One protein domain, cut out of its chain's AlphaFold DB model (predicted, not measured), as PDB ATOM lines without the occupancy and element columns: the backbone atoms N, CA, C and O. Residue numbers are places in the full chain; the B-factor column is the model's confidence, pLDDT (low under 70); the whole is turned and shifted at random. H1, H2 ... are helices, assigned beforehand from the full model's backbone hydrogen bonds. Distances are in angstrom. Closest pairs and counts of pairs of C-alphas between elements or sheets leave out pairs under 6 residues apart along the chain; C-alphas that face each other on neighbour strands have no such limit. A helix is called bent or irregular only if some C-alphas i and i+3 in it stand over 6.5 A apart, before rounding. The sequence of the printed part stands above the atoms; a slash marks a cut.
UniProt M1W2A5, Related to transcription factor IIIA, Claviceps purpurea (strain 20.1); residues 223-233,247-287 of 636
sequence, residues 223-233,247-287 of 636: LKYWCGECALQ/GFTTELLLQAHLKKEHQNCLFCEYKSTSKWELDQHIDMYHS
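This is residues 223 to 233 and 247 to 287 of the 636 residues of the protein "Related to transcription factor IIIA" of Claviceps purpurea (strain 20.1) (UniProt M1W2A5). Two small halves follow one another along an elongated, loose shape: H2 with short H1 to one side of it, then H3 with a loop, residues 262 to 274, that folds back on itself. The printed part has 52 residues with three named helices in the order H1, H2, H3 and no named strand, all helix in class. The radius of gyration of the C-alphas is 12.5 A and the spans are 38 by 20 by 14 A.

H1 is residues 228 to 233, 9.2 A long, from C-alpha 228 at (24.272, 26.890, 8.512). H2 is residues 251 to 261, 15.2 A. H3, residues 275 to 286, 15.3 A, ends with C-alpha 286 at (2.810, 42.081, 14.961); it is neither bent nor irregular, but only just: C-alphas 283 and 286 are 6.2 A apart.

H1 and H2 are near each other; H1 and H3 are apart. H2 and H3 are close but not clearly touching, the closest C-alphas, of Lys 260 and Lys 275, being 6.6 A apart, at a steep tilt of 61 degrees, the same way. Residues 225 to 226 pair antiparallel with 247 to 248, and 263 to 264 with 271 to 272. Each O i to N i+4 pair is within hydrogen-bond range in H3, 6 of 7 in H2 and 1 of 2 in H1.

The C-alphas farthest apart, of Leu 223 and Ser 287, are 38.9 A apart. Residues 234 to 246 are not printed; C-alphas 233 and 247 are 14.4 A apart across the cut. The link from H2 to H3 is long. Residues 231 to 233 and 273 have pLDDT under 70.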
ATOM      1  N   LEU A 223      33.079  27.107  -4.049       84.81
ATOM      2  CA  LEU A 223      32.078  27.264  -2.990       84.81
ATOM      3  C   LEU A 223      32.749  27.747  -1.692       84.81
ATOM      4  O   LEU A 223      33.303  26.959  -0.926       84.81
ATOM      5  N   LYS A 224      32.713  29.060  -1.454       86.31
ATOM      6  CA  LYS A 224      33.364  29.724  -0.308       86.31
ATOM      7  C   LYS A 224      32.407  29.963   0.856       86.31
ATOM      8  O   LYS A 224      32.818  29.891   2.009       86.31
ATOM      9  N   TYR A 225      31.131  30.189   0.559       83.06
ATOM     10  CA  TYR A 225      30.100  30.561   1.527       83.06
ATOM     11  C   TYR A 225      29.127  29.400   1.734       83.06
ATOM     12  O   TYR A 225      28.811  28.692   0.782       83.06
ATOM     13  N   TRP A 226      28.628  29.192   2.954       83.56
ATOM     14  CA  TRP A 226      27.848  27.997   3.304       83.56
ATOM     15  C   TRP A 226      26.665  28.349   4.212       83.56
ATOM     16  O   TRP A 226      26.801  29.168   5.115       83.56
ATOM     17  N   CYS A 227      25.499  27.737   3.983       82.75
ATOM     18  CA  CYS A 227      24.317  27.960   4.820       82.75
ATOM     19  C   CYS A 227      24.305  27.033   6.045       82.75
ATOM     20  O   CYS A 227      24.188  25.812   5.904       82.75
ATOM     21  N   GLY A 228      24.367  27.621   7.245       74.19
ATOM     22  CA  GLY A 228      24.272  26.890   8.512       74.19
ATOM     23  C   GLY A 228      22.891  26.273   8.763       74.19
ATOM     24  O   GLY A 228      22.802  25.101   9.125       74.19
ATOM     25  N   GLU A 229      21.802  27.010   8.513       70.38
ATOM     26  CA  GLU A 229      20.444  26.513   8.792       70.38
ATOM     27  C   GLU A 229      20.051  25.310   7.906       70.38
ATOM     28  O   GLU A 229      19.501  24.328   8.412       70.38
ATOM     29  N   CYS A 230      20.385  25.309   6.607       72.44
ATOM     30  CA  CYS A 230      20.108  24.165   5.724       72.44
ATOM     31  C   CYS A 230      20.763  22.855   6.201       72.44
ATOM     32  O   CYS A 230      20.165  21.785   6.062       72.44
ATOM     33  N   ALA A 231      21.963  22.928   6.791       64.69
ATOM     34  CA  ALA A 231      22.669  21.764   7.330       64.69
ATOM     35  C   ALA A 231      21.986  21.165   8.579       64.69
ATOM     36  O   ALA A 231      22.196  19.993   8.905       64.69
ATOM     37  N   LEU A 232      21.141  21.940   9.268       61.09
ATOM     38  CA  LEU A 232      20.294  21.468  10.367       61.09
ATOM     39  C   LEU A 232      18.968  20.893   9.848       61.09
ATOM     40  O   LEU A 232      18.516  19.855  10.334       61.09
ATOM     41  N   GLN A 233      18.383  21.523   8.824       57.59
ATOM     42  CA  GLN A 233      17.107  21.115   8.228       57.59
ATOM     43  C   GLN A 233      17.158  19.677   7.679       57.59
ATOM     44  O   GLN A 233      16.284  18.866   7.986       57.59
ATOM     45  N   GLY A 247      26.257  25.092  -0.344       81.38
ATOM     46  CA  GLY A 247      27.353  26.014  -0.632       81.38
ATOM     47  C   GLY A 247      27.031  27.020  -1.730       81.38
ATOM     48  O   GLY A 247      26.227  26.757  -2.623       81.38
ATOM     49  N   PHE A 248      27.713  28.160  -1.685       84.81
ATOM     50  CA  PHE A 248      27.588  29.258  -2.631       84.81
ATOM     51  C   PHE A 248      28.962  29.835  -2.985       84.81
ATOM     52  O   PHE A 248      29.845  29.993  -2.141       84.81
ATOM     53  N   THR A 249      29.118  30.198  -4.254       86.75
ATOM     54  CA  THR A 249      30.335  30.801  -4.822       86.75
ATOM     55  C   THR A 249      30.606  32.216  -4.300       86.75
ATOM     56  O   THR A 249      31.746  32.657  -4.197       86.75
ATOM     57  N   THR A 250      29.538  32.936  -3.952       85.81
ATOM     58  CA  THR A 250      29.553  34.354  -3.580       85.81
ATOM     59  C   THR A 250      28.598  34.617  -2.424       85.81
ATOM     60  O   THR A 250      27.507  34.046  -2.362       85.81
ATOM     61  N   GLU A 251      28.972  35.538  -1.538       82.69
ATOM     62  CA  GLU A 251      28.166  35.908  -0.371       82.69
ATOM     63  C   GLU A 251      26.764  36.390  -0.766       82.69
ATOM     64  O   GLU A 251      25.774  36.022  -0.144       82.69
ATOM     65  N   LEU A 252      26.651  37.140  -1.869       85.38
ATOM     66  CA  LEU A 252      25.371  37.617  -2.396       85.38
ATOM     67  C   LEU A 252      24.408  36.468  -2.752       85.38
ATOM     68  O   LEU A 252      23.196  36.643  -2.639       85.38
ATOM     69  N   LEU A 253      24.917  35.299  -3.162       85.38
ATOM     70  CA  LEU A 253      24.085  34.112  -3.373       85.38
ATOM     71  C   LEU A 253      23.653  33.473  -2.047       85.38
ATOM     72  O   LEU A 253      22.478  33.135  -1.925       85.38
ATOM     73  N   LEU A 254      24.542  33.387  -1.047       84.50
ATOM     74  CA  LEU A 254      24.175  32.944   0.304       84.50
ATOM     75  C   LEU A 254      23.111  33.873   0.910       84.50
ATOM     76  O   LEU A 254      22.052  33.403   1.317       84.50
ATOM     77  N   GLN A 255      23.325  35.191   0.886       81.19
ATOM     78  CA  GLN A 255      22.337  36.171   1.335       81.19
ATOM     79  C   GLN A 255      21.009  36.039   0.574       81.19
ATOM     80  O   GLN A 255      19.949  36.136   1.185       81.19
ATOM     81  N   ALA A 256      21.036  35.827  -0.746       84.12
ATOM     82  CA  ALA A 256      19.825  35.664  -1.555       84.12
ATOM     83  C   ALA A 256      19.104  34.324  -1.326       84.12
ATOM     84  O   ALA A 256      17.920  34.223  -1.646       84.12
ATOM     85  N   HIS A 257      19.793  33.313  -0.794       83.19
ATOM     86  CA  HIS A 257      19.211  32.060  -0.318       83.19
ATOM     87  C   HIS A 257      18.620  32.221   1.090       83.19
ATOM     88  O   HIS A 257      17.456  31.887   1.291       83.19
ATOM     89  N   LEU A 258      19.352  32.828   2.031       79.56
ATOM     90  CA  LEU A 258      18.846  33.135   3.376       79.56
ATOM     91  C   LEU A 258      17.579  34.008   3.303       79.56
ATOM     92  O   LEU A 258      16.543  33.656   3.860       79.56
ATOM     93  N   LYS A 259      17.601  35.069   2.482       75.56
ATOM     94  CA  LYS A 259      16.459  35.963   2.187       75.56
ATOM     95  C   LYS A 259      15.323  35.303   1.375       75.56
ATOM     96  O   LYS A 259      14.423  36.008   0.920       75.56
ATOM     97  N   LYS A 260      15.350  33.980   1.173       73.81
ATOM     98  CA  LYS A 260      14.260  33.181   0.587       73.81
ATOM     99  C   LYS A 260      13.836  32.049   1.516       73.81
ATOM    100  O   LYS A 260      12.695  32.054   1.965       73.81
ATOM    101  N   GLU A 261      14.756  31.136   1.810       70.00
ATOM    102  CA  GLU A 261      14.487  29.869   2.501       70.00
ATOM    103  C   GLU A 261      14.550  29.995   4.036       70.00
ATOM    104  O   GLU A 261      13.975  29.171   4.738       70.00
ATOM    105  N   HIS A 262      15.226  31.026   4.563       73.38
ATOM    106  CA  HIS A 262      15.482  31.233   6.000       73.38
ATOM    107  C   HIS A 262      14.950  32.593   6.473       73.38
ATOM    108  O   HIS A 262      15.651  33.410   7.071       73.38
ATOM    109  N   GLN A 263      13.682  32.856   6.158       75.50
ATOM    110  CA  GLN A 263      12.991  34.088   6.531       75.50
ATOM    111  C   GLN A 263      12.307  33.925   7.894       75.50
ATOM    112  O   GLN A 263      11.126  33.580   7.993       75.50
ATOM    113  N   ASN A 264      13.084  34.174   8.945       77.38
ATOM    114  CA  ASN A 264      12.639  34.186  10.337       77.38
ATOM    115  C   ASN A 264      11.952  35.527  10.675       77.38
ATOM    116  O   ASN A 264      12.287  36.566  10.100       77.38
ATOM    117  N   CYS A 265      10.993  35.524  11.603       76.75
ATOM    118  CA  CYS A 265      10.375  36.756  12.091       76.75
ATOM    119  C   CYS A 265      11.324  37.529  13.018       76.75
ATOM    120  O   CYS A 265      11.936  36.961  13.913       76.75
ATOM    121  N   LEU A 266      11.398  38.851  12.838       72.75
ATOM    122  CA  LEU A 266      12.192  39.752  13.691       72.75
ATOM    123  C   LEU A 266      11.568  39.986  15.082       72.75
ATOM    124  O   LEU A 266      12.167  40.651  15.915       72.75
ATOM    125  N   PHE A 267      10.351  39.483  15.313       70.31
ATOM    126  CA  PHE A 267       9.544  39.773  16.505       70.31
ATOM    127  C   PHE A 267       9.099  38.517  17.279       70.31
ATOM    128  O   PHE A 267       8.388  38.648  18.274       70.31
ATOM    129  N   CYS A 268       9.435  37.312  16.804       77.19
ATOM    130  CA  CYS A 268       9.245  36.032  17.501       77.19
ATOM    131  C   CYS A 268       9.938  34.887  16.739       77.19
ATOM    132  O   CYS A 268      10.314  35.042  15.581       77.19
ATOM    133  N   GLU A 269      10.007  33.698  17.334       76.44
ATOM    134  CA  GLU A 269      10.649  32.497  16.767       76.44
ATOM    135  C   GLU A 269       9.990  31.915  15.493       76.44
ATOM    136  O   GLU A 269      10.393  30.855  15.007       76.44
ATOM    137  N   TYR A 270       8.965  32.563  14.928       76.88
ATOM    138  CA  TYR A 270       8.277  32.057  13.742       76.88
ATOM    139  C   TYR A 270       9.202  32.029  12.516       76.88
ATOM    140  O   TYR A 270       9.532  33.064  11.928       76.88
ATOM    141  N   LYS A 271       9.571  30.816  12.095       73.06
ATOM    142  CA  LYS A 271      10.290  30.548  10.848       73.06
ATOM    143  C   LYS A 271       9.294  30.338   9.709       73.06
ATOM    144  O   LYS A 271       8.495  29.404   9.750       73.06
ATOM    145  N   SER A 272       9.341  31.198   8.695       71.56
ATOM    146  CA  SER A 272       8.515  31.063   7.489       71.56
ATOM    147  C   SER A 272       9.234  30.257   6.403       71.56
ATOM    148  O   SER A 272      10.463  30.266   6.343       71.56
ATOM    149  N   THR A 273       8.483  29.613   5.502       68.62
ATOM    150  CA  THR A 273       9.067  28.959   4.311       68.62
ATOM    151  C   THR A 273       9.090  29.873   3.085       68.62
ATOM    152  O   THR A 273       9.642  29.528   2.043       68.62
ATOM    153  N   SER A 274       8.464  31.050   3.178       70.06
ATOM    154  CA  SER A 274       8.313  31.983   2.068       70.06
ATOM    155  C   SER A 274       8.066  33.398   2.567       70.06
ATOM    156  O   SER A 274       7.367  33.610   3.560       70.06
ATOM    157  N   LYS A 275       8.537  34.391   1.801       74.06
ATOM    158  CA  LYS A 275       8.351  35.808   2.136       74.06
ATOM    159  C   LYS A 275       6.879  36.155   2.365       74.06
ATOM    160  O   LYS A 275       6.560  36.900   3.280       74.06
ATOM    161  N   TRP A 276       5.977  35.594   1.557       75.69
ATOM    162  CA  TRP A 276       4.543  35.845   1.701       75.69
ATOM    163  C   TRP A 276       3.988  35.344   3.046       75.69
ATOM    164  O   TRP A 276       3.083  35.962   3.603       75.69
ATOM    165  N   GLU A 277       4.525  34.248   3.581       78.12
ATOM    166  CA  GLU A 277       4.130  33.724   4.889       78.12
ATOM    167  C   GLU A 277       4.664  34.603   6.019       78.12
ATOM    168  O   GLU A 277       3.905  34.909   6.935       78.12
ATOM    169  N   LEU A 278       5.912  35.082   5.925       81.38
ATOM    170  CA  LEU A 278       6.463  36.042   6.886       81.38
ATOM    171  C   LEU A 278       5.725  37.386   6.847       81.38
ATOM    172  O   LEU A 278       5.305  37.877   7.892       81.38
ATOM    173  N   ASP A 279       5.523  37.959   5.659       77.62
ATOM    174  CA  ASP A 279       4.773  39.202   5.484       77.62
ATOM    175  C   ASP A 279       3.353  39.031   6.059       77.62
ATOM    176  O   ASP A 279       2.910  39.866   6.843       77.62
ATOM    177  N   GLN A 280       2.658  37.918   5.772       76.94
ATOM    178  CA  GLN A 280       1.336  37.628   6.346       76.94
ATOM    179  C   GLN A 280       1.380  37.402   7.868       76.94
ATOM    180  O   GLN A 280       0.436  37.788   8.554       76.94
ATOM    181  N   HIS A 281       2.435  36.788   8.410       82.50
ATOM    182  CA  HIS A 281       2.633  36.589   9.849       82.50
ATOM    183  C   HIS A 281       2.821  37.925  10.574       82.50
ATOM    184  O   HIS A 281       2.084  38.221  11.515       82.50
ATOM    185  N   ILE A 282       3.725  38.779  10.087       78.25
ATOM    186  CA  ILE A 282       3.943  40.133  10.614       78.25
ATOM    187  C   ILE A 282       2.645  40.944  10.523       78.25
ATOM    188  O   ILE A 282       2.206  41.523  11.519       78.25
ATOM    189  N   ASP A 283       1.967  40.925   9.368       75.88
ATOM    190  CA  ASP A 283       0.705  41.649   9.182       75.88
ATOM    191  C   ASP A 283      -0.432  41.077  10.056       75.88
ATOM    192  O   ASP A 283      -1.353  41.812  10.425       75.88
ATOM    193  N   MET A 284      -0.368  39.794  10.441       70.38
ATOM    194  CA  MET A 284      -1.364  39.146  11.295       70.38
ATOM    195  C   MET A 284      -1.149  39.415  12.789       70.38
ATOM    196  O   MET A 284      -2.094  39.890  13.428       70.38
ATOM    197  N   TYR A 285       0.053  39.133  13.305       73.25
ATOM    198  CA  TYR A 285       0.381  39.083  14.735       73.25
ATOM    199  C   TYR A 285       1.084  40.340  15.270       73.25
ATOM    200  O   TYR A 285       0.813  40.731  16.400       73.25
ATOM    201  N   HIS A 286       1.935  40.998  14.475       74.38
ATOM    202  CA  HIS A 286       2.810  42.081  14.961       74.38
ATOM    203  C   HIS A 286       2.402  43.486  14.484       74.38
ATOM    204  O   HIS A 286       2.829  44.482  15.057       74.38
ATOM    205  N   SER A 287       1.542  43.609  13.468       70.19
ATOM    206  CA  SER A 287       1.249  44.898  12.813       70.19
ATOM    207  C   SER A 287       0.462  45.935  13.623       70.19
ATOM    208  O   SER A 287       0.225  47.025  13.101       70.19
TER     209      SER A 287